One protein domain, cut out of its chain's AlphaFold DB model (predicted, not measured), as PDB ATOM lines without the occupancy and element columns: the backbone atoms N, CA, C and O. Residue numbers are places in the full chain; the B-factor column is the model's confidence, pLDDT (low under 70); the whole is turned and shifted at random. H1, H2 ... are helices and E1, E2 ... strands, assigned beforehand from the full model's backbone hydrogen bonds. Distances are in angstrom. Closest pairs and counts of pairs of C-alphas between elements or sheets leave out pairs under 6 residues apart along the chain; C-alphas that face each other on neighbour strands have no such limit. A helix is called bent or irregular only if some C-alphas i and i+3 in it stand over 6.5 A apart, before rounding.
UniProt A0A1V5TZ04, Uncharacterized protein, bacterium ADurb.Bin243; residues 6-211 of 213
ATOM      1  N   GLU A   6       5.351  89.296 297.299       94.88
ATOM      2  CA  GLU A   6       6.560  88.505 297.075       94.88
ATOM      3  C   GLU A   6       6.473  87.262 297.971       94.88
ATOM      4  O   GLU A   6       6.488  87.377 299.197       94.88
ATOM      5  N   LEU A   7       6.307  86.084 297.365       95.94
ATOM      6  CA  LEU A   7       6.112  84.814 298.067       95.94
ATOM      7  C   LEU A   7       7.372  83.956 297.964       95.94
ATOM      8  O   LEU A   7       7.782  83.587 296.865       95.94
ATOM      9  N   THR A   8       7.956  83.592 299.103       96.19
ATOM     10  CA  THR A   8       9.155  82.746 299.137       96.19
ATOM     11  C   THR A   8       8.808  81.259 299.103       96.19
ATOM     12  O   THR A   8       8.077  80.778 299.967       96.19
ATOM     13  N   ILE A   9       9.384  80.518 298.151       97.50
ATOM     14  CA  ILE A   9       9.289  79.053 298.049       97.50
ATOM     15  C   ILE A   9      10.691  78.499 297.787       97.50
ATOM     16  O   ILE A   9      11.205  78.583 296.676       97.50
ATOM     17  N   THR A  10      11.327  77.931 298.812       97.19
ATOM     18  CA  THR A  10      12.744  77.511 298.755       97.19
ATOM     19  C   THR A  10      12.946  76.068 298.297       97.19
ATOM     20  O   THR A  10      14.058  75.676 297.929       97.19
ATOM     21  N   GLY A  11      11.891  75.252 298.389       97.31
ATOM     22  CA  GLY A  11      11.949  73.799 298.231       97.31
ATOM     23  C   GLY A  11      12.468  73.033 299.458       97.31
ATOM     24  O   GLY A  11      12.536  71.802 299.416       97.31
ATOM     25  N   MET A  12      12.839  73.725 300.540       97.94
ATOM     26  CA  MET A  12      13.489  73.131 301.718       97.94
ATOM     27  C   MET A  12      12.598  73.063 302.964       97.94
ATOM     28  O   MET A  12      13.009  72.473 303.966       97.94
ATOM     29  N   GLY A  13      11.390  73.628 302.914       97.25
ATOM     30  CA  GLY A  13      10.492  73.688 304.063       97.25
ATOM     31  C   GLY A  13      10.180  72.315 304.655       97.25
ATOM     32  O   GLY A  13       9.851  71.370 303.934       97.25
ATOM     33  N   ALA A  14      10.381  72.190 305.970       96.44
ATOM     34  CA  ALA A  14      10.250  70.971 306.770       96.44
ATOM     35  C   ALA A  14      11.076  69.753 306.292       96.44
ATOM     36  O   ALA A  14      10.948  68.660 306.864       96.44
ATOM     37  N   LYS A  15      11.957  69.921 305.297       97.12
ATOM     38  CA  LYS A  15      12.749  68.856 304.678       97.12
ATOM     39  C   LYS A  15      14.039  68.612 305.452       97.12
ATOM     40  O   LYS A  15      14.755  69.549 305.797       97.12
ATOM     41  N   ILE A  16      14.361  67.340 305.687       97.88
ATOM     42  CA  ILE A  16      15.685  66.948 306.180       97.88
ATOM     43  C   ILE A  16      16.663  67.068 305.009       97.88
ATOM     44  O   ILE A  16      16.485  66.407 303.987       97.88
ATOM     45  N   ILE A  17      17.671  67.926 305.152       97.38
ATOM     46  CA  ILE A  17      18.668  68.194 304.105       97.38
ATOM     47  C   ILE A  17      20.035  67.567 304.402       97.38
ATOM     48  O   ILE A  17      20.915  67.581 303.547       97.38
ATOM     49  N   GLY A  18      20.214  67.016 305.603       97.81
ATOM     50  CA  GLY A  18      21.459  66.401 306.046       97.81
ATOM     51  C   GLY A  18      21.468  66.188 307.553       97.81
ATOM     52  O   GLY A  18      20.419  65.989 308.173       97.81
ATOM     53  N   THR A  19      22.654  66.264 308.142       98.38
ATOM     54  CA  THR A  19      22.893  66.123 309.580       98.38
ATOM     55  C   THR A  19      23.554  67.364 310.175       98.38
ATOM     56  O   THR A  19      24.337  68.051 309.523       98.38
ATOM     57  N   ASN A  20      23.243  67.656 311.433       97.62
ATOM     58  CA  ASN A  20      23.948  68.625 312.266       97.62
ATOM     59  C   ASN A  20      24.403  67.941 313.570       97.62
ATOM     60  O   ASN A  20      24.157  66.753 313.779       97.62
ATOM     61  N   ARG A  21      25.039  68.683 314.484       97.25
ATOM     62  CA  ARG A  21      25.464  68.156 315.799       97.25
ATOM     63  C   ARG A  21      24.346  67.509 316.628       97.25
ATOM     64  O   ARG A  21      24.651  66.699 317.497       97.25
ATOM     65  N   SER A  22      23.089  67.877 316.391       94.94
ATOM     66  CA  SER A  22      21.916  67.387 317.123       94.94
ATOM     67  C   SER A  22      21.183  66.245 316.402       94.94
ATOM     68  O   SER A  22      20.177  65.762 316.917       94.94
ATOM     69  N   GLY A  23      21.661  65.801 315.233       96.75
ATOM     70  CA  GLY A  23      21.067  64.710 314.454       96.75
ATOM     71  C   GLY A  23      20.549  65.164 313.090       96.75
ATOM     72  O   GLY A  23      21.220  65.911 312.381       96.75
ATOM     73  N   ALA A  24      19.373  64.674 312.688       97.75
ATOM     74  CA  ALA A  24      18.762  65.037 311.410       97.75
ATOM     75  C   ALA A  24      18.492  66.547 311.337       97.75
ATOM     76  O   ALA A  24      17.897  67.133 312.241       97.75
ATOM     77  N   TRP A  25      18.911  67.176 310.243       97.94
ATOM     78  CA  TRP A  25      18.895  68.624 310.102       97.94
ATOM     79  C   TRP A  25      17.861  69.083 309.083       97.94
ATOM     80  O   TRP A  25      17.936  68.758 307.895       97.94
ATOM     81  N   LYS A  26      16.910  69.883 309.567       97.88
ATOM     82  CA  LYS A  26      16.001  70.688 308.754       97.88
ATOM     83  C   LYS A  26      16.447  72.138 308.836       97.88
ATOM     84  O   LYS A  26      16.457  72.704 309.923       97.88
ATOM     85  N   ILE A  27      16.785  72.726 307.695       97.19
ATOM     86  CA  ILE A  27      17.255  74.115 307.634       97.19
ATOM     87  C   ILE A  27      16.118  75.138 307.782       97.19
ATOM     88  O   ILE A  27      16.357  76.285 308.147       97.19
ATOM     89  N   GLU A  28      14.879  74.712 307.518       97.31
ATOM     90  CA  GLU A  28      13.633  75.476 307.666       97.31
ATOM     91  C   GLU A  28      12.580  74.599 308.367       97.31
ATOM     92  O   GLU A  28      11.649  74.099 307.729       97.31
ATOM     93  N   PRO A  29      12.747  74.316 309.669       96.88
ATOM     94  CA  PRO A  29      12.003  73.262 310.359       96.88
ATOM     95  C   PRO A  29      10.486  73.476 310.369       96.88
ATOM     96  O   PRO A  29       9.753  72.491 310.294       96.88
ATOM     97  N   ASN A  30      10.038  74.735 310.413       97.00
ATOM     98  CA  ASN A  30       8.624  75.099 310.541       97.00
ATOM     99  C   ASN A  30       8.045  75.712 309.258       97.00
ATOM    100  O   ASN A  30       6.895  76.148 309.255       97.00
ATOM    101  N   ALA A  31       8.837  75.830 308.187       96.38
ATOM    102  CA  ALA A  31       8.298  76.254 306.900       96.38
ATOM    103  C   ALA A  31       7.461  75.119 306.286       96.38
ATOM    104  O   ALA A  31       7.824  73.950 306.444       96.38
ATOM    105  N   PRO A  32       6.367  75.441 305.576       95.62
ATOM    106  CA  PRO A  32       5.551  74.425 304.927       95.62
ATOM    107  C   PRO A  32       6.366  73.668 303.865       95.62
ATOM    108  O   PRO A  32       7.213  74.276 303.197       95.62
ATOM    109  N   PRO A  33       6.108  72.363 303.660       96.25
ATOM    110  CA  PRO A  33       6.624  71.633 302.511       96.25
ATOM    111  C   PRO A  33       6.335  72.359 301.195       96.25
ATOM    112  O   PRO A  33       5.307  73.018 301.035       96.25
ATOM    113  N   CYS A  34       7.235  72.203 300.224       96.12
ATOM    114  CA  CYS A  34       7.142  72.880 298.930       96.12
ATOM    115  C   CYS A  34       5.788  72.649 298.245       96.12
ATOM    116  O   CYS A  34       5.183  73.579 297.724       96.12
ATOM    117  N   GLU A  35       5.312  71.408 298.258       95.94
ATOM    118  CA  GLU A  35       4.048  71.006 297.652       95.94
ATOM    119  C   GLU A  35       2.840  71.661 298.333       95.94
ATOM    120  O   GLU A  35       1.850  71.951 297.669       95.94
ATOM    121  N   GLU A  36       2.905  71.913 299.642       96.56
ATOM    122  CA  GLU A  36       1.846  72.620 300.368       96.56
ATOM    123  C   GLU A  36       1.858  74.113 300.041       96.56
ATOM    124  O   GLU A  36       0.807  74.679 299.760       96.56
ATOM    125  N   ALA A  37       3.040  74.734 299.985       95.56
ATOM    126  CA  ALA A  37       3.171  76.133 299.584       95.56
ATOM    127  C   ALA A  37       2.652  76.376 298.155       95.56
ATOM    128  O   ALA A  37       1.953  77.357 297.909       95.56
ATOM    129  N   LEU A  38       2.950  75.465 297.222       96.75
ATOM    130  CA  LEU A  38       2.503  75.560 295.830       96.75
ATOM    131  C   LEU A  38       0.984  75.388 295.688       96.75
ATOM    132  O   LEU A  38       0.371  76.086 294.886       96.75
ATOM    133  N   LYS A  39       0.352  74.534 296.505       96.75
ATOM    134  CA  LYS A  39      -1.114  74.358 296.510       96.75
ATOM    135  C   LYS A  39      -1.886  75.616 296.908       96.75
ATOM    136  O   LYS A  39      -3.051  75.725 296.549       96.75
ATOM    137  N   LEU A  40      -1.256  76.547 297.624       95.88
ATOM    138  CA  LEU A  40      -1.881  77.812 298.019       95.88
ATOM    139  C   LEU A  40      -1.847  78.871 296.909       95.88
ATOM    140  O   LEU A  40      -2.500  79.904 297.042       95.88
ATOM    141  N   LEU A  41      -1.104  78.653 295.815       96.56
ATOM    142  CA  LEU A  41      -0.968  79.654 294.753       96.56
ATOM    143  C   LEU A  41      -2.308  80.112 294.164       96.56
ATOM    144  O   LEU A  41      -2.478  81.326 294.066       96.56
ATOM    145  N   PRO A  42      -3.276  79.231 293.836       96.94
ATOM    146  CA  PRO A  42      -4.570  79.672 293.316       96.94
ATOM    147  C   PRO A  42      -5.310  80.619 294.270       96.94
ATOM    148  O   PRO A  42      -5.843  81.637 293.836       96.94
ATOM    149  N   GLU A  43      -5.281  80.342 295.578       97.44
ATOM    150  CA  GLU A  43      -5.907  81.198 296.597       97.44
ATOM    151  C   GLU A  43      -5.200  82.556 296.712       97.44
ATOM    152  O   GLU A  43      -5.843  83.596 296.849       97.44
ATOM    153  N   ILE A  44      -3.869  82.580 296.605       97.00
ATOM    154  CA  ILE A  44      -3.084  83.822 296.620       97.00
ATOM    155  C   ILE A  44      -3.322  84.630 295.332       97.00
ATOM    156  O   ILE A  44      -3.387  85.864 295.369       97.00
ATOM    157  N   ILE A  45      -3.476  83.960 294.188       97.38
ATOM    158  CA  ILE A  45      -3.824  84.590 292.908       97.38
ATOM    159  C   ILE A  45      -5.209  85.228 292.993       97.38
ATOM    160  O   ILE A  45      -5.341  86.389 292.608       97.38
ATOM    161  N   ASP A  46      -6.204  84.527 293.535       96.81
ATOM    162  CA  ASP A  46      -7.547  85.075 293.752       96.81
ATOM    163  C   ASP A  46      -7.513  86.276 294.707       96.81
ATOM    164  O   ASP A  46      -8.004  87.358 294.373       96.81
ATOM    165  N   LEU A  47      -6.803  86.143 295.835       96.75
ATOM    166  CA  LEU A  47      -6.611  87.223 296.802       96.75
ATOM    167  C   LEU A  47      -6.020  88.466 296.125       96.75
ATOM    168  O   LEU A  47      -6.543  89.570 296.246       96.75
ATOM    169  N   THR A  48      -4.923  88.315 295.389       95.44
ATOM    170  CA  THR A  48      -4.289  89.445 294.690       95.44
ATOM    171  C   THR A  48      -5.089  89.926 293.477       95.44
ATOM    172  O   THR A  48      -4.939  91.077 293.057       95.44
ATOM    173  N   GLY A  49      -5.964  89.083 292.930       95.25
ATOM    174  CA  GLY A  49      -6.757  89.294 291.723       95.25
ATOM    175  C   GLY A  49      -5.994  89.073 290.412       95.25
ATOM    176  O   GLY A  49      -6.566  89.282 289.344       95.25
ATOM    177  N   SER A  50      -4.700  88.732 290.449       95.06
ATOM    178  CA  SER A  50      -3.911  88.414 289.249       95.06
ATOM    179  C   SER A  50      -2.549  87.824 289.603       95.06
ATOM    180  O   SER A  50      -1.817  88.399 290.405       95.06
ATOM    181  N   ALA A  51      -2.131  86.783 288.879       96.81
ATOM    182  CA  ALA A  51      -0.781  86.222 288.949       96.81
ATOM    183  C   ALA A  51       0.338  87.252 288.688       96.81
ATOM    184  O   ALA A  51       1.429  87.136 289.237       96.81
ATOM    185  N   GLN A  52       0.069  88.315 287.917       95.06
ATOM    186  CA  GLN A  52       1.052  89.383 287.666       95.06
ATOM    187  C   GLN A  52       1.387  90.197 288.924       95.06
ATOM    188  O   GLN A  52       2.398  90.896 288.964       95.06
ATOM    189  N   ARG A  53       0.537  90.122 289.956       95.88
ATOM    190  CA  ARG A  53       0.746  90.763 291.259       95.88
ATOM    191  C   ARG A  53       1.513  89.881 292.240       95.88
ATOM    192  O   ARG A  53       1.590  90.212 293.421       95.88
ATOM    193  N   ILE A  54       2.056  88.769 291.765       97.19
ATOM    194  CA  ILE A  54       2.842  87.847 292.565       97.19
ATOM    195  C   ILE A  54       4.233  87.751 291.953       97.19
ATOM    196  O   ILE A  54       4.401  87.564 290.748       97.19
ATOM    197  N   LYS A  55       5.241  87.865 292.810       97.50
ATOM    198  CA  LYS A  55       6.622  87.516 292.499       97.50
ATOM    199  C   LYS A  55       7.021  86.328 293.354       97.50
ATOM    200  O   LYS A  55       6.908  86.385 294.576       97.50
ATOM    201  N   ILE A  56       7.491  85.259 292.726       98.06
ATOM    202  CA  ILE A  56       7.993  84.097 293.456       98.06
ATOM    203  C   ILE A  56       9.461  84.307 293.761       98.06
ATOM    204  O   ILE A  56      10.274  84.581 292.881       98.06
ATOM    205  N   ARG A  57       9.807  84.148 295.026       97.31
ATOM    206  CA  ARG A  57      11.165  84.242 295.516       97.31
ATOM    207  C   ARG A  57      11.687  82.834 295.820       97.31
ATOM    208  O   ARG A  57      11.374  82.256 296.856       97.31
ATOM    209  N   ILE A  58      12.478  82.265 294.913       97.69
ATOM    210  CA  ILE A  58      13.134  80.961 295.121       97.69
ATOM    211  C   ILE A  58      14.468  81.225 295.817       97.69
ATOM    212  O   ILE A  58      15.530  81.210 295.201       97.69
ATOM    213  N   ASP A  59      14.395  81.589 297.097       95.94
ATOM    214  CA  ASP A  59      15.506  82.218 297.809       95.94
ATOM    215  C   ASP A  59      15.610  81.771 299.272       95.94
ATOM    216  O   ASP A  59      14.589  81.707 299.956       95.94
ATOM    217  N   PRO A  60      16.829  81.582 299.797       96.25
ATOM    218  CA  PRO A  60      18.091  81.608 299.067       96.25
ATOM    219  C   PRO A  60      18.325  80.332 298.261       96.25
ATOM    220  O   PRO A  60      17.876  79.242 298.626       96.25
ATOM    221  N   LEU A  61      19.106  80.463 297.191       97.81
ATOM    222  CA  LEU A  61      19.864  79.335 296.671       97.81
ATOM    223  C   LEU A  61      21.057  79.089 297.584       97.81
ATOM    224  O   LEU A  61      21.871  79.982 297.831       97.81
ATOM    225  N   ILE A  62      21.149  77.869 298.096       97.75
ATOM    226  CA  ILE A  62      22.171  77.479 299.057       97.75
ATOM    227  C   ILE A  62      23.026  76.351 298.506       97.75
ATOM    228  O   ILE A  62      22.566  75.483 297.758       97.75
ATOM    229  N   LYS A  63      24.275  76.337 298.956       98.25
ATOM    230  CA  LYS A  63      25.154  75.182 298.897       98.25
ATOM    231  C   LYS A  63      25.824  75.068 300.262       98.25
ATOM    232  O   LYS A  63      26.412  76.029 300.749       98.25
ATOM    233  N   VAL A  64      25.641  73.940 300.933       98.38
ATOM    234  CA  VAL A  64      26.052  73.763 302.332       98.38
ATOM    235  C   VAL A  64      26.687  72.400 302.526       98.38
ATOM    236  O   VAL A  64      26.304  71.435 301.868       98.38
ATOM    237  N   LYS A  65      27.650  72.323 303.437       98.50
ATOM    238  CA  LYS A  65      28.234  71.070 303.901       98.50
ATOM    239  C   LYS A  65      27.655  70.750 305.273       98.50
ATOM    240  O   LYS A  65      27.686  71.596 306.169       98.50
ATOM    241  N   ASP A  66      27.078  69.567 305.409       98.38
ATOM    242  CA  ASP A  66      26.477  69.099 306.654       98.38
ATOM    243  C   ASP A  66      27.545  68.588 307.644       98.38
ATOM    244  O   ASP A  66      28.744  68.585 307.347       98.38
ATOM    245  N   PHE A  67      27.122  68.152 308.831       98.12
ATOM    246  CA  PHE A  67      28.033  67.669 309.872       98.12
ATOM    247  C   PHE A  67      28.805  66.399 309.481       98.12
ATOM    248  O   PHE A  67      29.956  66.235 309.883       98.12
ATOM    249  N   ALA A  68      28.210  65.525 308.666       97.56
ATOM    250  CA  ALA A  68      28.870  64.342 308.112       97.56
ATOM    251  C   ALA A  68      29.828  64.675 306.950       97.56
ATOM    252  O   ALA A  68      30.518  63.797 306.433       97.56
ATOM    253  N   GLY A  69      29.884  65.938 306.529       97.69
ATOM    254  CA  GLY A  69      30.695  66.397 305.414       97.69
ATOM    255  C   GLY A  69      30.052  66.215 304.039       97.69
ATOM    256  O   GLY A  69      30.734  66.402 303.032       97.69
ATOM    257  N   THR A  70      28.762  65.887 303.988       98.19
ATOM    258  CA  THR A  70      27.981  65.734 302.758       98.19
ATOM    259  C   THR A  70      27.527  67.096 302.244       98.19
ATOM    260  O   THR A  70      27.088  67.953 303.010       98.19
ATOM    261  N   LEU A  71      27.628  67.300 300.932       98.25
ATOM    262  CA  LEU A  71      27.187  68.526 300.276       98.25
ATOM    263  C   LEU A  71      25.689  68.462 299.951       98.25
ATOM    264  O   LEU A  71      25.215  67.482 299.379       98.25
ATOM    265  N   TYR A  72      24.969  69.541 300.239       98.38
ATOM    266  CA  TYR A  72      23.579  69.748 299.844       98.38
ATOM    267  C   TYR A  72      23.423  71.062 299.069       98.38
ATOM    268  O   TYR A  72      24.062  72.064 299.393       98.38
ATOM    269  N   SER A  73      22.525  71.077 298.080       98.25
ATOM    270  CA  SER A  73      22.052  72.297 297.424       98.25
ATOM    271  C   SER A  73      20.576  72.180 297.037       98.25
ATOM    272  O   SER A  73      20.123  71.111 296.626       98.25
ATOM    273  N   ASN A  74      19.833  73.286 297.131       98.00
ATOM    274  CA  ASN A  74      18.464  73.386 296.616       98.00
ATOM    275  C   ASN A  74      18.394  73.905 295.169       98.00
ATOM    276  O   ASN A  74      17.297  73.955 294.621       98.00
ATOM    277  N   ALA A  75      19.518  74.238 294.523       97.38
ATOM    278  CA  ALA A  75      19.526  74.707 293.133       97.38
ATOM    279  C   ALA A  75      18.798  73.760 292.150       97.38
ATOM    280  O   ALA A  75      18.032  74.262 291.330       97.38
ATOM    281  N   PRO A  76      18.897  72.416 292.262       96.62
ATOM    282  CA  PRO A  76      18.130  71.508 291.399       96.62
ATOM    283  C   PRO A  76      16.606  71.565 291.590       96.62
ATOM    284  O   PRO A  76      15.863  71.039 290.766       96.62
ATOM    285  N   LEU A  77      16.116  72.158 292.686       97.00
ATOM    286  CA  LEU A  77      14.680  72.324 292.935       97.00
ATOM    287  C   LEU A  77      14.099  73.532 292.190       97.00
ATOM    288  O   LEU A  77      12.878  73.624 292.067       97.00
ATOM    289  N   PHE A  78      14.955  74.430 291.692       98.12
ATOM    290  CA  PHE A  78      14.552  75.677 291.051       98.12
ATOM    291  C   PHE A  78      13.603  75.427 289.875       98.12
ATOM    292  O   PHE A  78      12.508  75.980 289.846       98.12
ATOM    293  N   ASP A  79      13.973  74.523 288.968       97.88
ATOM    294  CA  ASP A  79      13.204  74.170 287.770       97.88
ATOM    295  C   ASP A  79      11.803  73.670 288.121       97.88
ATOM    296  O   ASP A  79      10.814  74.129 287.554       97.88
ATOM    297  N   LYS A  80      11.708  72.748 289.092       97.75
ATOM    298  CA  LYS A  80      10.430  72.160 289.519       97.75
ATOM    299  C   LYS A  80       9.508  73.224 290.117       97.75
ATOM    300  O   LYS A  80       8.312  73.203 289.838       97.75
ATOM    301  N   ILE A  81      10.050  74.116 290.948       98.44
ATOM    302  CA  ILE A  81       9.282  75.197 291.575       98.44
ATOM    303  C   ILE A  81       8.823  76.187 290.506       98.44
ATOM    304  O   ILE A  81       7.638  76.498 290.433       98.44
ATOM    305  N   LEU A  82       9.740  76.631 289.640       98.62
ATOM    306  CA  LEU A  82       9.442  77.565 288.561       98.62
ATOM    307  C   LEU A  82       8.365  77.015 287.632       98.62
ATOM    308  O   LEU A  82       7.395  77.717 287.369       98.62
ATOM    309  N   ALA A  83       8.495  75.767 287.182       98.38
ATOM    310  CA  ALA A  83       7.540  75.145 286.273       98.38
ATOM    311  C   ALA A  83       6.125  75.086 286.870       98.38
ATOM    312  O   ALA A  83       5.156  75.396 286.181       98.38
ATOM    313  N   GLN A  84       6.001  74.735 288.155       98.19
ATOM    314  CA  GLN A  84       4.702  74.690 288.833       98.19
ATOM    315  C   GLN A  84       4.103  76.085 289.021       98.19
ATOM    316  O   GLN A  84       2.930  76.287 288.732       98.19
ATOM    317  N   CYS A  85       4.905  77.072 289.422       98.50
ATOM    318  CA  CYS A  85       4.441  78.456 289.517       98.50
ATOM    319  C   CYS A  85       4.038  79.027 288.146       98.50
ATOM    320  O   CYS A  85       3.035  79.727 288.033       98.50
ATOM    321  N   ALA A  86       4.804  78.729 287.095       98.44
ATOM    322  CA  ALA A  86       4.520  79.182 285.737       98.44
ATOM    323  C   ALA A  86       3.235  78.556 285.177       98.44
ATOM    324  O   ALA A  86       2.501  79.226 284.451       98.44
ATOM    325  N   ALA A  87       2.919  77.311 285.554       97.75
ATOM    326  CA  ALA A  87       1.654  76.664 285.203       97.75
ATOM    327  C   ALA A  87       0.426  77.402 285.779       97.75
ATOM    328  O   ALA A  87      -0.621  77.420 285.139       97.75
ATOM    329  N   GLU A  88       0.581  78.081 286.919       97.81
ATOM    330  CA  GLU A  88      -0.434  78.958 287.530       97.81
ATOM    331  C   GLU A  88      -0.411  80.398 286.962       97.81
ATOM    332  O   GLU A  88      -1.075  81.306 287.464       97.81
ATOM    333  N   GLY A  89       0.374  80.646 285.908       97.81
ATOM    334  CA  GLY A  89       0.472  81.945 285.241       97.81
ATOM    335  C   GLY A  89       1.423  82.942 285.907       97.81
ATOM    336  O   GLY A  89       1.432  84.115 285.521       97.81
ATOM    337  N   ILE A  90       2.232  82.517 286.886       98.25
ATOM    338  CA  ILE A  90       3.262  83.383 287.464       98.25
ATOM    339  C   ILE A  90       4.406  83.576 286.466       98.25
ATOM    340  O   ILE A  90       4.991  82.616 285.972       98.25
ATOM    341  N   THR A  91       4.775  84.830 286.214       97.62
ATOM    342  CA  THR A  91       5.828  85.183 285.249       97.62
ATOM    343  C   THR A  91       7.012  85.917 285.860       97.62
ATOM    344  O   THR A  91       7.952  86.239 285.139       97.62
ATOM    345  N   ASN A  92       6.996  86.194 287.165       96.56
ATOM    346  CA  ASN A  92       7.996  87.028 287.821       96.56
ATOM    347  C   ASN A  92       8.674  86.276 288.970       96.56
ATOM    348  O   ASN A  92       8.028  85.931 289.961       96.56
ATOM    349  N   PHE A  93       9.974  86.040 288.835       97.75
ATOM    350  CA  PHE A  93      10.771  85.253 289.766       97.75
ATOM    351  C   PHE A  93      11.985  86.038 290.240       97.75
ATOM    352  O   PHE A  93      12.576  86.815 289.495       97.75
ATOM    353  N   THR A  94      12.399  85.812 291.479       97.00
ATOM    354  CA  THR A  94      13.637  86.371 292.019       97.00
ATOM    355  C   THR A  94      14.366  85.355 292.882       97.00
ATOM    356  O   THR A  94      13.747  84.479 293.488       97.00
ATOM    357  N   PHE A  95      15.685  85.466 292.949       96.88
ATOM    358  CA  PHE A  95      16.527  84.650 293.816       96.88
ATOM    359  C   PHE A  95      17.781  85.424 294.232       96.88
ATOM    360  O   PHE A  95      18.098  86.485 293.698       96.88
ATOM    361  N   SER A  96      18.518  84.884 295.187       95.12
ATOM    362  CA  SER A  96      19.877  85.275 295.544       95.12
ATOM    363  C   SER A  96      20.651  84.045 296.016       95.12
ATOM    364  O   SER A  96      20.086  82.958 296.168       95.12
ATOM    365  N   PHE A  97      21.954  84.204 296.230       95.81
ATOM    366  CA  PHE A  97      22.798  83.162 296.801       95.81
ATOM    367  C   PHE A  97      23.038  83.433 298.284       95.81
ATOM    368  O   PHE A  97      23.309  84.567 298.682       95.81
ATOM    369  N   LEU A  98      22.982  82.384 299.103       96.19
ATOM    370  CA  LEU A  98      23.505  82.451 300.461       96.19
ATOM    371  C   LEU A  98      25.037  82.478 300.405       96.19
ATOM    372  O   LEU A  98      25.662  81.498 300.006       96.19
ATOM    373  N   GLU A  99      25.627  83.594 300.829       94.44
ATOM    374  CA  GLU A  99      27.077  83.805 300.808       94.44
ATOM    375  C   GLU A  99      27.679  83.655 302.214       94.44
ATOM    376  O   GLU A  99      27.169  84.266 303.165       94.44
ATOM    377  N   PRO A 100      28.785  82.906 302.376       95.44
ATOM    378  CA  PRO A 100      29.523  82.890 303.632       95.44
ATOM    379  C   PRO A 100      30.134  84.272 303.904       95.44
ATOM    380  O   PRO A 100      30.613  84.952 302.997       95.44
ATOM    381  N   GLY A 101      30.130  84.703 305.164       93.25
ATOM    382  CA  GLY A 101      30.733  85.974 305.584       93.25
ATOM    383  C   GLY A 101      29.879  87.221 305.331       93.25
ATOM    384  O   GLY A 101      30.241  88.304 305.792       93.25
ATOM    385  N   PHE A 102      28.724  87.100 304.665       89.94
ATOM    386  CA  PHE A 102      27.796  88.224 304.470       89.94
ATOM    387  C   PHE A 102      27.027  88.577 305.751       89.94
ATOM    388  O   PHE A 102      26.709  89.739 306.013       89.94
ATOM    389  N   HIS A 103      26.730  87.568 306.575       91.00
ATOM    390  CA  HIS A 103      25.965  87.723 307.804       91.00
ATOM    391  C   HIS A 103      26.604  86.929 308.945       91.00
ATOM    392  O   HIS A 103      26.242  85.783 309.195       91.00
ATOM    393  N   ALA A 104      27.443  87.591 309.748       93.31
ATOM    394  CA  ALA A 104      28.179  86.960 310.851       93.31
ATOM    395  C   ALA A 104      27.305  86.152 311.838       93.31
ATOM    396  O   ALA A 104      27.771  85.184 312.443       93.31
ATOM    397  N   LYS A 105      26.031  86.535 312.027       93.69
ATOM    398  CA  LYS A 105      25.069  85.770 312.844       93.69
ATOM    399  C   LYS A 105      24.728  84.417 312.219       93.69
ATOM    400  O   LYS A 105      24.641  83.425 312.937       93.69
ATOM    401  N   VAL A 106      24.532  84.400 310.904       95.88
ATOM    402  CA  VAL A 106      24.238  83.198 310.127       95.88
ATOM    403  C   VAL A 106      25.471  82.294 310.116       95.88
ATOM    404  O   VAL A 106      25.368  81.141 310.522       95.88
ATOM    405  N   ASP A 107      26.657  82.831 309.812       96.38
ATOM    406  CA  ASP A 107      27.909  82.058 309.818       96.38
ATOM    407  C   ASP A 107      28.166  81.383 311.176       96.38
ATOM    408  O   ASP A 107      28.481  80.194 311.263       96.38
ATOM    409  N   ARG A 108      27.971  82.129 312.275       96.50
ATOM    410  CA  ARG A 108      28.121  81.603 313.640       96.50
ATOM    411  C   ARG A 108      27.155  80.456 313.921       96.50
ATOM    412  O   ARG A 108      27.542  79.496 314.585       96.50
ATOM    413  N   ARG A 109      25.914  80.560 313.447       96.31
ATOM    414  CA  ARG A 109      24.882  79.539 313.643       96.31
ATOM    415  C   ARG A 109      25.236  78.251 312.907       96.31
ATOM    416  O   ARG A 109      25.230  77.194 313.528       96.31
ATOM    417  N   PHE A 110      25.631  78.345 311.638       97.69
ATOM    418  CA  PHE A 110      26.103  77.189 310.869       97.69
ATOM    419  C   PHE A 110      27.292  76.512 311.557       97.69
ATOM    420  O   PHE A 110      27.241  75.314 311.840       97.69
ATOM    421  N   LYS A 111      28.295  77.295 311.976       97.25
ATOM    422  CA  LYS A 111      29.446  76.777 312.731       97.25
ATOM    423  C   LYS A 111      29.035  76.075 314.030       97.25
ATOM    424  O   LYS A 111      29.572  75.013 314.349       97.25
ATOM    425  N   ALA A 112      28.092  76.647 314.781       97.12
ATOM    426  CA  ALA A 112      27.582  76.051 316.016       97.12
ATOM    427  C   ALA A 112      26.882  74.708 315.759       97.12
ATOM    428  O   ALA A 112      27.054  73.783 316.543       97.12
ATOM    429  N   MET A 113      26.180  74.570 314.631       97.25
ATOM    430  CA  MET A 113      25.572  73.313 314.179       97.25
ATOM    431  C   MET A 113      26.583  72.298 313.630       97.25
ATOM    432  O   MET A 113      26.228  71.138 313.436       97.25
ATOM    433  N   GLY A 114      27.838  72.706 313.416       97.94
ATOM    434  CA  GLY A 114      28.855  71.887 312.756       97.94
ATOM    435  C   GLY A 114      28.684  71.799 311.237       97.94
ATOM    436  O   GLY A 114      29.247  70.896 310.633       97.94
ATOM    437  N   CYS A 115      27.930  72.726 310.646       98.25
ATOM    438  CA  CYS A 115      27.701  72.831 309.209       98.25
ATOM    439  C   CYS A 115      28.452  74.041 308.633       98.25
ATOM    440  O   CYS A 115      28.850  74.956 309.360       98.25
ATOM    441  N   GLU A 116      28.604  74.082 307.314       97.56
ATOM    442  CA  GLU A 116      29.323  75.145 306.611       97.56
ATOM    443  C   GLU A 116      28.514  75.661 305.419       97.56
ATOM    444  O   GLU A 116      27.901  74.882 304.688       97.56
ATOM    445  N   ILE A 117      28.522  76.980 305.219       98.38
ATOM    446  CA  ILE A 117      28.001  77.609 304.003       98.38
ATOM    447  C   ILE A 117      29.115  77.597 302.966       98.38
ATOM    448  O   ILE A 117      30.202  78.115 303.213       98.38
ATOM    449  N   ILE A 118      28.831  77.042 301.795       97.94
ATOM    450  CA  ILE A 118      29.770  76.962 300.684       97.94
ATOM    451  C   ILE A 118      29.299  77.921 299.595       97.94
ATOM    452  O   ILE A 118      28.194  77.789 299.074       97.94
ATOM    453  N   ALA A 119      30.152  78.864 299.206       96.75
ATOM    454  CA  ALA A 119      29.841  79.756 298.097       96.75
ATOM    455  C   ALA A 119      29.697  78.972 296.780       96.75
ATOM    456  O   ALA A 119      30.460  78.040 296.492       96.75
ATOM    457  N   PHE A 120      28.741  79.374 295.943       95.69
ATOM    458  CA  PHE A 120      28.761  78.998 294.530       95.69
ATOM    459  C   PHE A 120      29.968  79.673 293.876       95.69
ATOM    460  O   PHE A 120      30.135  80.888 293.988       95.69
ATOM    461  N   SER A 121      30.812  78.880 293.231       95.12
ATOM    462  CA  SER A 121      31.954  79.352 292.454       95.12
ATOM    463  C   SER A 121      31.484  80.119 291.218       95.12
ATOM    464  O   SER A 121      30.365  79.923 290.745       95.12
ATOM    465  N   GLU A 122      32.343  80.976 290.670       93.38
ATOM    466  CA  GLU A 122      32.035  81.721 289.442       93.38
ATOM    467  C   GLU A 122      31.609  80.802 288.276       93.38
ATOM    468  O   GLU A 122      30.573  81.077 287.672       93.38
ATOM    469  N   PRO A 123      32.282  79.662 287.994       95.06
ATOM    470  CA  PRO A 123      31.815  78.731 286.966       95.06
ATOM    471  C   PRO A 123      30.411  78.172 287.230       95.06
ATOM    472  O   PRO A 123      29.601  78.101 286.310       95.06
ATOM    473  N   GLU A 124      30.088  77.812 288.479       95.25
ATOM    474  CA  GLU A 124      28.742  77.335 288.832       95.25
ATOM    475  C   GLU A 124      27.688  78.427 288.614       95.25
ATOM    476  O   GLU A 124      26.607  78.137 288.104       95.25
ATOM    477  N   ARG A 125      27.998  79.687 288.954       94.62
ATOM    478  CA  ARG A 125      27.094  80.826 288.727       94.62
ATOM    479  C   ARG A 125      26.863  81.088 287.246       94.62
ATOM    480  O   ARG A 125      25.732  81.377 286.876       94.62
ATOM    481  N   LEU A 126      27.900  80.977 286.413       92.88
ATOM    482  CA  LEU A 126      27.787  81.148 284.962       92.88
ATOM    483  C   LEU A 126      26.907  80.060 284.339       92.88
ATOM    484  O   LEU A 126      25.957  80.385 283.631       92.88
ATOM    485  N   ILE A 127      27.155  78.791 284.682       95.12
ATOM    486  CA  ILE A 127      26.324  77.661 284.236       95.12
ATOM    487  C   ILE A 127      24.873  77.864 284.683       95.12
ATOM    488  O   ILE A 127      23.938  77.662 283.908       95.12
ATOM    489  N   PHE A 128      24.671  78.302 285.927       95.12
ATOM    490  CA  PHE A 128      23.337  78.578 286.437       95.12
ATOM    491  C   PHE A 128      22.679  79.754 285.701       95.12
ATOM    492  O   PHE A 128      21.523  79.647 285.316       95.12
ATOM    493  N   ALA A 129      23.401  80.840 285.417       94.50
ATOM    494  CA  ALA A 129      22.882  81.984 284.666       94.50
ATOM    495  C   ALA A 129      22.437  81.605 283.242       94.50
ATOM    496  O   ALA A 129      21.381  82.043 282.787       94.50
ATOM    497  N   GLU A 130      23.219  80.782 282.542       95.50
ATOM    498  CA  GLU A 130      22.854  80.252 281.221       95.50
ATOM    499  C   GLU A 130      21.603  79.373 281.296       95.50
ATOM    500  O   GLU A 130      20.689  79.509 280.479       95.50
ATOM    501  N   HIS A 131      21.523  78.524 282.321       96.88
ATOM    502  CA  HIS A 131      20.346  77.704 282.587       96.88
ATOM    503  C   HIS A 131      19.092  78.547 282.859       96.88
ATOM    504  O   HIS A 131      18.039  78.282 282.280       96.88
ATOM    505  N   LEU A 132      19.203  79.610 283.660       96.44
ATOM    506  CA  LEU A 132      18.093  80.525 283.932       96.44
ATOM    507  C   LEU A 132      17.584  81.210 282.659       96.44
ATOM    508  O   LEU A 132      16.374  81.276 282.463       96.44
ATOM    509  N   LYS A 133      18.473  81.649 281.757       96.31
ATOM    510  CA  LYS A 133      18.069  82.239 280.464       96.31
ATOM    511  C   LYS A 133      17.258  81.265 279.611       96.31
ATOM    512  O   LYS A 133      16.304  81.666 278.945       96.31
ATOM    513  N   ARG A 134      17.618  79.978 279.637       97.69
ATOM    514  CA  ARG A 134      16.832  78.930 278.978       97.69
ATOM    515  C   ARG A 134      15.450  78.798 279.623       97.69
ATOM    516  O   ARG A 134      14.461  78.823 278.902       97.69
ATOM    517  N   LEU A 135      15.368  78.743 280.955       98.06
ATOM    518  CA  LEU A 135      14.082  78.677 281.665       98.06
ATOM    519  C   LEU A 135      13.186  79.896 281.390       98.06
ATOM    520  O   LEU A 135      11.984  79.730 281.191       98.06
ATOM    521  N   GLU A 136      13.751  81.107 281.338       97.88
ATOM    522  CA  GLU A 136      13.013  82.318 280.954       97.88
ATOM    523  C   GLU A 136      12.366  82.172 279.572       97.88
ATOM    524  O   GLU A 136      11.203  82.538 279.393       97.88
ATOM    525  N   SER A 137      13.105  81.612 278.609       97.75
ATOM    526  CA  SER A 137      12.614  81.362 277.253       97.75
ATOM    527  C   SER A 137      11.542  80.271 277.223       97.75
ATOM    528  O   SER A 137      10.464  80.488 276.667       97.75
ATOM    529  N   ASP A 138      11.816  79.119 277.836       98.12
ATOM    530  CA  ASP A 138      10.955  77.933 277.784       98.12
ATOM    531  C   ASP A 138       9.592  78.185 278.443       98.12
ATOM    532  O   ASP A 138       8.553  77.802 277.903       98.12
ATOM    533  N   TYR A 139       9.585  78.883 279.582       98.31
ATOM    534  CA  TYR A 139       8.371  79.151 280.356       98.31
ATOM    535  C   TYR A 139       7.786  80.550 280.119       98.31
ATOM    536  O   TYR A 139       6.721  80.860 280.649       98.31
ATOM    537  N   LYS A 140       8.443  81.396 279.310       98.00
ATOM    538  CA  LYS A 140       8.059  82.801 279.061       98.00
ATOM    539  C   LYS A 140       7.945  83.619 280.351       98.00
ATOM    540  O   LYS A 140       6.995  84.379 280.550       98.00
ATOM    541  N   VAL A 141       8.934  83.466 281.223       97.94
ATOM    542  CA  VAL A 141       9.009  84.133 282.529       97.94
ATOM    543  C   VAL A 141      10.206  85.082 282.594       97.94
ATOM    544  O   VAL A 141      11.041  85.118 281.690       97.94
ATOM    545  N   LYS A 142      10.281  85.870 283.665       96.94
ATOM    546  CA  LYS A 142      11.419  86.721 284.011       96.94
ATOM    547  C   LYS A 142      12.002  86.304 285.347       96.94
ATOM    548  O   LYS A 142      11.258  86.128 286.311       96.94
ATOM    549  N   ILE A 143      13.322  86.160 285.395       97.06
ATOM    550  CA  ILE A 143      14.067  85.711 286.566       97.06
ATOM    551  C   ILE A 143      15.121  86.757 286.906       97.06
ATOM    552  O   ILE A 143      16.035  87.035 286.135       97.06
ATOM    553  N   TYR A 144      15.009  87.315 288.103       95.12
ATOM    554  CA  TYR A 144      15.887  88.364 288.591       95.12
ATOM    555  C   TYR A 144      16.822  87.845 289.684       95.12
ATOM    556  O   TYR A 144      16.430  87.035 290.523       95.12
ATOM    557  N   ALA A 145      18.049  88.359 289.720       93.19
ATOM    558  CA  ALA A 145      18.988  88.066 290.796       93.19
ATOM    559  C   ALA A 145      19.095  89.278 291.738       93.19
ATOM    560  O   ALA A 145      19.535  90.362 291.353       93.19
ATOM    561  N   CYS A 146      18.671  89.117 292.988       90.50
ATOM    562  CA  CYS A 146      18.651  90.176 293.991       90.50
ATOM    563  C   CYS A 146      20.059  90.463 294.522       90.50
ATOM    564  O   CYS A 146      20.570  89.719 295.356       90.50
ATOM    565  N   CYS A 147      20.645  91.586 294.094       87.06
ATOM    566  CA  CYS A 147      21.972  92.045 294.525       87.06
ATOM    567  C   CYS A 147      23.098  91.025 294.260       87.06
ATOM    568  O   CYS A 147      24.007  90.883 295.077       87.06
ATOM    569  N   VAL A 148      23.047  90.321 293.124       86.12
ATOM    570  CA  VAL A 148      24.065  89.327 292.751       86.12
ATOM    571  C   VAL A 148      25.046  89.914 291.731       86.12
ATOM    572  O   VAL A 148      24.672  90.464 290.690       86.12
ATOM    573  N   ASN A 149      26.344  89.809 292.017       83.44
ATOM    574  CA  ASN A 149      27.388  90.213 291.074       83.44
ATOM    575  C   ASN A 149      27.351  89.338 289.812       83.44
ATOM    576  O   ASN A 149      27.034  88.157 289.884       83.44
ATOM    577  N   GLY A 150      27.628  89.931 288.648       81.06
ATOM    578  CA  GLY A 150      27.500  89.248 287.350       81.06
ATOM    579  C   GLY A 150      26.078  89.163 286.770       81.06
ATOM    580  O   GLY A 150      25.939  88.787 285.613       81.06
ATOM    581  N   PHE A 151      25.041  89.565 287.517       85.31
ATOM    582  CA  PHE A 151      23.652  89.637 287.041       85.31
ATOM    583  C   PHE A 151      23.155  91.083 286.921       85.31
ATOM    584  O   PHE A 151      23.756  91.995 287.501       85.31
ATOM    585  N   ASP A 152      22.064  91.287 286.184       85.50
ATOM    586  CA  ASP A 152      21.405  92.589 286.061       85.50
ATOM    587  C   ASP A 152      20.839  93.076 287.404       85.50
ATOM    588  O   ASP A 152      20.550  92.290 288.315       85.50
ATOM    589  N   ASP A 153      20.676  94.392 287.516       86.19
ATOM    590  CA  ASP A 153      20.036  95.016 288.670       86.19
ATOM    591  C   ASP A 153      18.584  94.541 288.807       86.19
ATOM    592  O   ASP A 153      17.878  94.299 287.825       86.19
ATOM    593  N   SER A 154      18.110  94.435 290.047       89.62
ATOM    594  CA  SER A 154      16.744  93.991 290.316       89.62
ATOM    595  C   SER A 154      16.118  94.691 291.510       89.62
ATOM    596  O   SER A 154      16.792  95.215 292.398       89.62
ATOM    597  N   ALA A 155      14.789  94.695 291.533       90.25
ATOM    598  CA  ALA A 155      13.992  95.327 292.570       90.25
ATOM    599  C   ALA A 155      12.997  94.313 293.139       90.25
ATOM    600  O   ALA A 155      12.139  93.812 292.415       90.25
ATOM    601  N   CYS A 156      13.085  94.007 294.434       86.94
ATOM    602  CA  CYS A 156      12.036  93.248 295.133       86.94
ATOM    603  C   CYS A 156      10.764  94.110 295.239       86.94
ATOM    604  O   CYS A 156       9.670  93.657 294.914       86.94
ATOM    605  N   ILE A 157      10.937  95.400 295.553       89.75
ATOM    606  CA  ILE A 157       9.891  96.431 295.539       89.75
ATOM    607  C   ILE A 157      10.072  97.282 294.274       89.75
ATOM    608  O   ILE A 157      10.751  98.309 294.294       89.75
ATOM    609  N   ASP A 158       9.527  96.811 293.153       91.94
ATOM    610  CA  ASP A 158       9.648  97.463 291.842       91.94
ATOM    611  C   ASP A 158       8.543  98.508 291.637       91.94
ATOM    612  O   ASP A 158       7.406  98.169 291.313       91.94
ATOM    613  N   GLY A 159       8.878  99.790 291.804       92.31
ATOM    614  CA  GLY A 159       7.908 100.881 291.665       92.31
ATOM    615  C   GLY A 159       7.259 100.952 290.283       92.31
ATOM    616  O   GLY A 159       6.057 101.163 290.192       92.31
ATOM    617  N   ARG A 160       8.007 100.697 289.202       91.88
ATOM    618  CA  ARG A 160       7.464 100.786 287.834       91.88
ATOM    619  C   ARG A 160       6.469  99.663 287.561       91.88
ATOM    620  O   ARG A 160       5.429  99.898 286.945       91.88
ATOM    621  N   LEU A 161       6.777  98.456 288.033       93.12
ATOM    622  CA  LEU A 161       5.841  97.335 287.988       93.12
ATOM    623  C   LEU A 161       4.579  97.653 288.797       93.12
ATOM    624  O   LEU A 161       3.469  97.469 288.299       93.12
ATOM    625  N   LEU A 162       4.737  98.151 290.025       93.56
ATOM    626  CA  LEU A 162       3.617  98.459 290.914       93.56
ATOM    627  C   LEU A 162       2.706  99.559 290.346       93.56
ATOM    628  O   LEU A 162       1.487  99.396 290.391       93.56
ATOM    629  N   ASP A 163       3.267 100.602 289.730       93.12
ATOM    630  CA  ASP A 163       2.520 101.653 289.019       93.12
ATOM    631  C   ASP A 163       1.684 101.062 287.887       93.12
ATOM    632  O   ASP A 163       0.487 101.333 287.747       93.12
ATOM    633  N   GLY A 164       2.314 100.194 287.088       92.62
ATOM    634  CA  GLY A 164       1.672  99.480 285.994       92.62
ATOM    635  C   GLY A 164       0.554  98.552 286.470       92.62
ATOM    636  O   GLY A 164      -0.462  98.419 285.789       92.62
ATOM    637  N   LEU A 165       0.692  97.945 287.645       92.88
ATOM    638  CA  LEU A 165      -0.332  97.081 288.223       92.88
ATOM    639  C   LEU A 165      -1.389  97.859 289.010       92.88
ATOM    640  O   LEU A 165      -2.446  97.307 289.310       92.88
ATOM    641  N   HIS A 166      -1.164  99.120 289.372       91.31
ATOM    642  CA  HIS A 166      -2.128  99.881 290.156       91.31
ATOM    643  C   HIS A 166      -3.443 100.080 289.372       91.31
ATOM    644  O   HIS A 166      -3.393 100.536 288.227       91.31
ATOM    645  N   PRO A 167      -4.634  99.820 289.960       88.62
ATOM    646  CA  PRO A 167      -5.914  99.980 289.254       88.62
ATOM    647  C   PRO A 167      -6.126 101.383 288.667       88.62
ATOM    648  O   PRO A 167      -6.736 101.534 287.617       88.62
ATOM    649  N   GLN A 168      -5.589 102.402 289.341       91.69
ATOM    650  CA  GLN A 168      -5.652 103.808 288.921       91.69
ATOM    651  C   GLN A 168      -4.339 104.325 288.305       91.69
ATOM    652  O   GLN A 168      -4.212 105.524 288.100       91.69
ATOM    653  N   LYS A 169      -3.339 103.456 288.074       88.50
ATOM    654  CA  LYS A 169      -1.986 103.852 287.626       88.50
ATOM    655  C   LYS A 169      -1.354 104.955 288.494       88.50
ATOM    656  O   LYS A 169      -0.709 105.867 287.983       88.50
ATOM    657  N   ALA A 170      -1.588 104.895 289.807       89.06
ATOM    658  CA  ALA A 170      -1.033 105.867 290.738       89.06
ATOM    659  C   ALA A 170       0.485 105.644 290.835       89.06
ATOM    660  O   ALA A 170       0.890 104.489 290.976       89.06
ATOM    661  N   PRO A 171       1.303 106.706 290.746       91.69
ATOM    662  CA  PRO A 171       2.749 106.564 290.718       91.69
ATOM    663  C   PRO A 171       3.326 106.282 292.109       91.69
ATOM    664  O   PRO A 171       2.914 106.874 293.110       91.69
ATOM    665  N   CYS A 172       4.338 105.428 292.155       90.75
ATOM    666  CA  CYS A 172       5.197 105.191 293.297       90.75
ATOM    667  C   CYS A 172       6.255 106.293 293.375       90.75
ATOM    668  O   CYS A 172       6.721 106.833 292.369       90.75
ATOM    669  N   ASP A 173       6.701 106.592 294.591       91.25
ATOM    670  CA  ASP A 173       7.897 107.403 294.791       91.25
ATOM    671  C   ASP A 173       9.125 106.568 294.395       91.25
ATOM    672  O   ASP A 173       9.567 105.692 295.138       91.25
ATOM    673  N   LEU A 174       9.653 106.828 293.197       89.44
ATOM    674  CA  LEU A 174      10.791 106.103 292.625       89.44
ATOM    675  C   LEU A 174      12.133 106.462 293.282       89.44
ATOM    676  O   LEU A 174      13.171 105.959 292.849       89.44
ATOM    677  N   SER A 175      12.145 107.339 294.294       87.19
ATOM    678  CA  SER A 175      13.364 107.608 295.052       87.19
ATOM    679  C   SER A 175      13.849 106.346 295.759       87.19
ATOM    680  O   SER A 175      13.075 105.540 296.273       87.19
ATOM    681  N   GLU A 176      15.163 106.156 295.782       72.62
ATOM    682  CA  GLU A 176      15.763 104.980 296.394       72.62
ATOM    683  C   GLU A 176      16.103 105.260 297.857       72.62
ATOM    684  O   GLU A 176      16.945 106.103 298.179       72.62
ATOM    685  N   LEU A 177      15.479 104.511 298.762       61.06
ATOM    686  CA  LEU A 177      15.851 104.523 300.166       61.06
ATOM    687  C   LEU A 177      16.873 103.414 300.440       61.06
ATOM    688  O   LEU A 177      16.501 102.299 300.781       61.06
ATOM    689  N   ARG A 178      18.159 103.797 300.434       59.06
ATOM    690  CA  ARG A 178      19.301 103.075 301.045       59.06
ATOM    691  C   ARG A 178      19.829 101.880 300.232       59.06
ATOM    692  O   ARG A 178      19.140 100.891 300.011       59.06
ATOM    693  N   ARG A 179      21.108 101.952 299.841       62.47
ATOM    694  CA  ARG A 179      21.689 101.052 298.834       62.47
ATOM    695  C   ARG A 179      22.437  99.865 299.442       62.47
ATOM    696  O   ARG A 179      23.404 100.043 300.179       62.47
ATOM    697  N   ARG A 180      22.064  98.657 299.014       73.00
ATOM    698  CA  ARG A 180      23.056  97.624 298.667       73.00
ATOM    699  C   ARG A 180      23.444  97.843 297.199       73.00
ATOM    700  O   ARG A 180      22.587  98.287 296.433       73.00
ATOM    701  N   PRO A 181      24.686  97.547 296.783       78.81
ATOM    702  CA  PRO A 181      25.042  97.555 295.367       78.81
ATOM    703  C   PRO A 181      24.034  96.721 294.554       78.81
ATOM    704  O   PRO A 181      23.648  95.639 294.996       78.81
ATOM    705  N   LYS A 182      23.585  97.238 293.400       86.25
ATOM    706  CA  LYS A 182      22.596  96.609 292.496       86.25
ATOM    707  C   LYS A 182      21.155  96.458 293.019       86.25
ATOM    708  O   LYS A 182      20.364  95.708 292.447       86.25
ATOM    709  N   CYS A 183      20.792  97.123 294.118       89.56
ATOM    710  CA  CYS A 183      19.410  97.149 294.603       89.56
ATOM    711  C   CYS A 183      18.599  98.218 293.857       89.56
ATOM    712  O   CYS A 183      18.885  99.401 293.991       89.56
ATOM    713  N   GLY A 184      17.566  97.812 293.120       89.56
ATOM    714  CA  GLY A 184      16.643  98.712 292.415       89.56
ATOM    715  C   GLY A 184      15.336  99.000 293.163       89.56
ATOM    716  O   GLY A 184      14.421  99.576 292.581       89.56
ATOM    717  N   CYS A 185      15.196  98.547 294.415       91.31
ATOM    718  CA  CYS A 185      13.978  98.765 295.197       91.31
ATOM    719  C   CYS A 185      13.698 100.259 295.398       91.31
ATOM    720  O   CYS A 185      14.594 101.028 295.740       91.31
ATOM    721  N   VAL A 186      12.433 100.644 295.261       91.44
ATOM    722  CA  VAL A 186      12.000 102.028 295.478       91.44
ATOM    723  C   VAL A 186      11.617 102.285 296.936       91.44
ATOM    724  O   VAL A 186      11.574 101.373 297.773       91.44
ATOM    725  N   LYS A 187      11.335 103.550 297.248       90.38
ATOM    726  CA  LYS A 187      10.882 104.000 298.558       90.38
ATOM    727  C   LYS A 187       9.724 103.149 299.065       90.38
ATOM    728  O   LYS A 187       8.701 102.982 298.409       90.38
ATOM    729  N   SER A 188       9.878 102.654 300.283       88.44
ATOM    730  CA  SER A 188       8.870 101.857 300.970       88.44
ATOM    731  C   SER A 188       8.974 102.063 302.476       88.44
ATOM    732  O   SER A 188       9.998 102.521 302.991       88.44
ATOM    733  N   ILE A 189       7.885 101.754 303.178       86.81
ATOM    734  CA  ILE A 189       7.842 101.729 304.639       86.81
ATOM    735  C   ILE A 189       7.866 100.262 305.056       86.81
ATOM    736  O   ILE A 189       6.955  99.506 304.727       86.81
ATOM    737  N   ASP A 190       8.912  99.868 305.774       81.94
ATOM    738  CA  ASP A 190       9.017  98.523 306.327       81.94
ATOM    739  C   ASP A 190       8.157  98.406 307.595       81.94
ATOM    740  O   ASP A 190       8.452  99.017 308.624       81.94
ATOM    741  N   LEU A 191       7.086  97.612 307.514       79.19
ATOM    742  CA  LEU A 191       6.201  97.307 308.644       79.19
ATOM    743  C   LEU A 191       6.751  96.177 309.532       79.19
ATOM    744  O   LEU A 191       6.425  96.089 310.717       79.19
ATOM    745  N   GLY A 192       7.570  95.295 308.955       68.94
ATOM    746  CA  GLY A 192       8.131  94.102 309.588       68.94
ATOM    747  C   GLY A 192       9.552  94.295 310.115       68.94
ATOM    748  O   GLY A 192      10.140  93.343 310.621       68.94
ATOM    749  N   GLY A 193      10.094  95.505 310.004       67.31
ATOM    750  CA  GLY A 193      11.476  95.836 310.317       67.31
ATOM    751  C   GLY A 193      11.800  95.905 311.804       67.31
ATOM    752  O   GLY A 193      11.345  95.107 312.623       67.31
ATOM    753  N   TRP A 194      12.655  96.869 312.153       63.38
ATOM    754  CA  TRP A 194      13.224  97.018 313.491       63.38
ATOM    755  C   TRP A 194      12.149  97.234 314.587       63.38
ATOM    756  O   TRP A 194      11.235  98.034 314.391       63.38
ATOM    757  N   PRO A 195      12.262  96.577 315.763       75.88
ATOM    758  CA  PRO A 195      13.296  95.609 316.127       75.88
ATOM    759  C   PRO A 195      13.155  94.302 315.347       75.88
ATOM    760  O   PRO A 195      12.039  93.845 315.108       75.88
ATOM    761  N   VAL A 196      14.301  93.704 314.990       78.31
ATOM    762  CA  VAL A 196      14.387  92.443 314.233       78.31
ATOM    763  C   VAL A 196      13.374  91.425 314.758       78.31
ATOM    764  O   VAL A 196      13.444  91.001 315.916       78.31
ATOM    765  N   LYS A 197      12.431  91.036 313.896       82.94
ATOM    766  CA  LYS A 197      11.329  90.141 314.254       82.94
ATOM    767  C   LYS A 197      11.786  88.693 314.388       82.94
ATOM    768  O   LYS A 197      12.859  88.292 313.926       82.94
ATOM    769  N   LYS A 198      10.940  87.900 315.045       89.44
ATOM    770  CA  LYS A 198      11.088  86.447 315.088       89.44
ATOM    771  C   LYS A 198      10.781  85.863 313.708       89.44
ATOM    772  O   LYS A 198       9.791  86.229 313.085       89.44
ATOM    773  N   CYS A 199      11.624  84.947 313.258       91.88
ATOM    774  CA  CYS A 199      11.403  84.114 312.087       91.88
ATOM    775  C   CYS A 199      10.759  82.809 312.571       91.88
ATOM    776  O   CYS A 199      11.436  81.928 313.097       91.88
ATOM    777  N   PHE A 200       9.434  82.719 312.439       92.81
ATOM    778  CA  PHE A 200       8.650  81.575 312.920       92.81
ATOM    779  C   PHE A 200       8.861  80.303 312.094       92.81
ATOM    780  O   PHE A 200       8.688  79.209 312.616       92.81
ATOM    781  N   THR A 201       9.311  80.439 310.845       94.31
ATOM    782  CA  THR A 201       9.743  79.315 310.001       94.31
ATOM    783  C   THR A 201      11.030  78.651 310.509       94.31
ATOM    784  O   THR A 201      11.326  77.520 310.127       94.31
ATOM    785  N   GLY A 202      11.785  79.330 311.382       95.81
ATOM    786  CA  GLY A 202      12.990  78.789 312.007       95.81
ATOM    787  C   GLY A 202      14.196  78.686 311.069       95.81
ATOM    788  O   GLY A 202      15.069  77.867 311.320       95.81
ATOM    789  N   CYS A 203      14.260  79.476 309.989       96.62
ATOM    790  CA  CYS A 203      15.285  79.290 308.960       96.62
ATOM    791  C   CYS A 203      16.706  79.573 309.480       96.62
ATOM    792  O   CYS A 203      17.008  80.690 309.914       96.62
ATOM    793  N   ASP A 204      17.624  78.618 309.331       96.69
ATOM    794  CA  ASP A 204      19.005  78.774 309.805       96.69
ATOM    795  C   ASP A 204      19.804  79.821 309.028       96.69
ATOM    796  O   ASP A 204      20.738  80.421 309.562       96.69
ATOM    797  N   TYR A 205      19.427  80.109 307.787       95.44
ATOM    798  CA  TYR A 205      20.039  81.168 306.983       95.44
ATOM    799  C   TYR A 205      19.421  82.555 307.235       95.44
ATOM    800  O   TYR A 205      19.821  83.538 306.613       95.44
ATOM    801  N   CYS A 206      18.445  82.679 308.141       92.38
ATOM    802  CA  CYS A 206      17.797  83.960 308.389       92.38
ATOM    803  C   CYS A 206      18.709  84.902 309.186       92.38
ATOM    804  O   CYS A 206      19.209  84.556 310.265       92.38
ATOM    805  N   TYR A 207      18.865  86.132 308.693       85.94
ATOM    806  CA  TYR A 207      19.526  87.218 309.421       85.94
ATOM    807  C   TYR A 207      18.665  87.779 310.568       85.94
ATOM    808  O   TYR A 207      19.178  88.518 311.415       85.94
ATOM    809  N   ALA A 208      17.369  87.436 310.598       87.44
ATOM    810  CA  ALA A 208      16.468  87.769 311.690       87.44
ATOM    811  C   ALA A 208      16.711  86.857 312.913       87.44
ATOM    812  O   ALA A 208      17.821  86.356 313.117       87.44
ATOM    813  N   ASN A 209      15.689  86.643 313.748       88.19
ATOM    814  CA  ASN A 209      15.778  85.776 314.926       88.19
ATOM    815  C   ASN A 209      14.953  84.490 314.725       88.19
ATOM    816  O   ASN A 209      13.753  84.518 314.999       88.19
ATOM    817  N   PRO A 210      15.544  83.375 314.248       91.88
ATOM    818  CA  PRO A 210      14.845  82.098 314.100       91.88
ATOM    819  C   PRO A 210      14.272  81.606 315.423       91.88
ATOM    820  O   PRO A 210      14.950  81.640 316.451       91.88
ATOM    821  N   LEU A 211      13.026  81.147 315.376       92.38
ATOM    822  CA  LEU A 211      12.380  80.428 316.460       92.38
ATOM    823  C   LEU A 211      12.294  78.952 316.073       92.38
ATOM    824  O   LEU A 211      11.560  78.592 315.156       92.38
TER     825      LEU A 211
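AT A GLANCE: This is residues 6 to 211 of the 213 residues of an uncharacterized protein of bacterium ADurb.Bin243 (UniProt A0A1V5TZ04). A small sheet of four parallel strands has H3 over one face, in a row of helices H1, H3 and H5; beyond the opposite face lie the short helix H6 and long loops. Two strand hairpins, E2 with E3 and E5 with E6, together with H4, extend the body past the ends of the sheet's strands. The printed part has 206 residues, with six named helices and eight named strands along the chain as E1 E2 E3 H1 H2 E4 E5 E6 H3 E7 H4 H5 E8 H6; the class is mixed, though only 92 residues are in named elements. The sheet's order is E1 E4 E7 E8. The whole is compact, with a radius of gyration of the C-alphas of 17.5 A and spans of 55 by 38 by 35 A.

HOW THE PARTS SIT: Start at E1, residues 6 to 8, an edge strand parallel to E4, residues 54 to 57; N 7 and O 55 are 2.9 A apart. E7, residues 92 to 95, is parallel to E4, with N 56 to O 92 at 2.9 A, and to the edge strand E8, residues 142 to 145, with N 93 to O 142 at 2.8 A. H3, residues 75 to 87, runs along the strands at a height over the sheet of 10.4 A. H5, residues 122 to 139, only grazes the sheet with residues 129 to 136, and its residues 135 to 139 alone only just touch H3, with 3 pairs of C-alphas within 8 A; the closest, Ala 86 and Tyr 139, are 6.6 A apart. H1, residues 34 to 39, is close to but not clearly touching H3, the closest C-alphas, Leu 38 and Cys 85, being 7.2 A apart. H2, residues 41 to 48, only grazes the sheet. Look next at the hairpin E2, residues 16 to 20, and E3, residues 23 to 26, with N 17 to O 25 at 2.9 A. In the hairpin E5, residues 63 to 65, and E6, residues 71 to 73, N 64 and O 72 are 2.9 A apart. The closest C-alphas of E2 and H4, residues 104 to 113, are Asn 20 and Met 113, 5.3 A apart. E7, H4, H5 and E8 form a strand-helix-strand unit, two parallel neighbour strands joined through helices, with a right-handed crossover. H6, residues 159 to 165, touches no helix. Every O i to N i+4 pair is within hydrogen-bond range in H1, H2, H4, H5 and H6, and 7 of 9 are in H3.

IN THESE COORDINATES: Find C-alpha 6 at (6.560, 88.505, 297.075), where E1 begins. H3 is 19.7 A long and only just irregular, with C-alphas 76 and 79 6.7 A apart; H4 is 14.3 A long. From C-alpha 122 at (32.035, 81.721, 289.442), H5 runs 25.5 A; H6 ends at C-alpha 165 at (-0.332, 97.081, 288.223).

THE WHOLE: The two C-alphas farthest apart, Ala 68 and Gln 168, are 55.8 A apart, and the printed part has no cut. The link from E8 to H6 is long, 13 residues, and residues 166 to 211 hold no named element. Look there for residues 177 to 179 and 192 to 194, whose pLDDT is under 70; the mean of the printed part is 93.4.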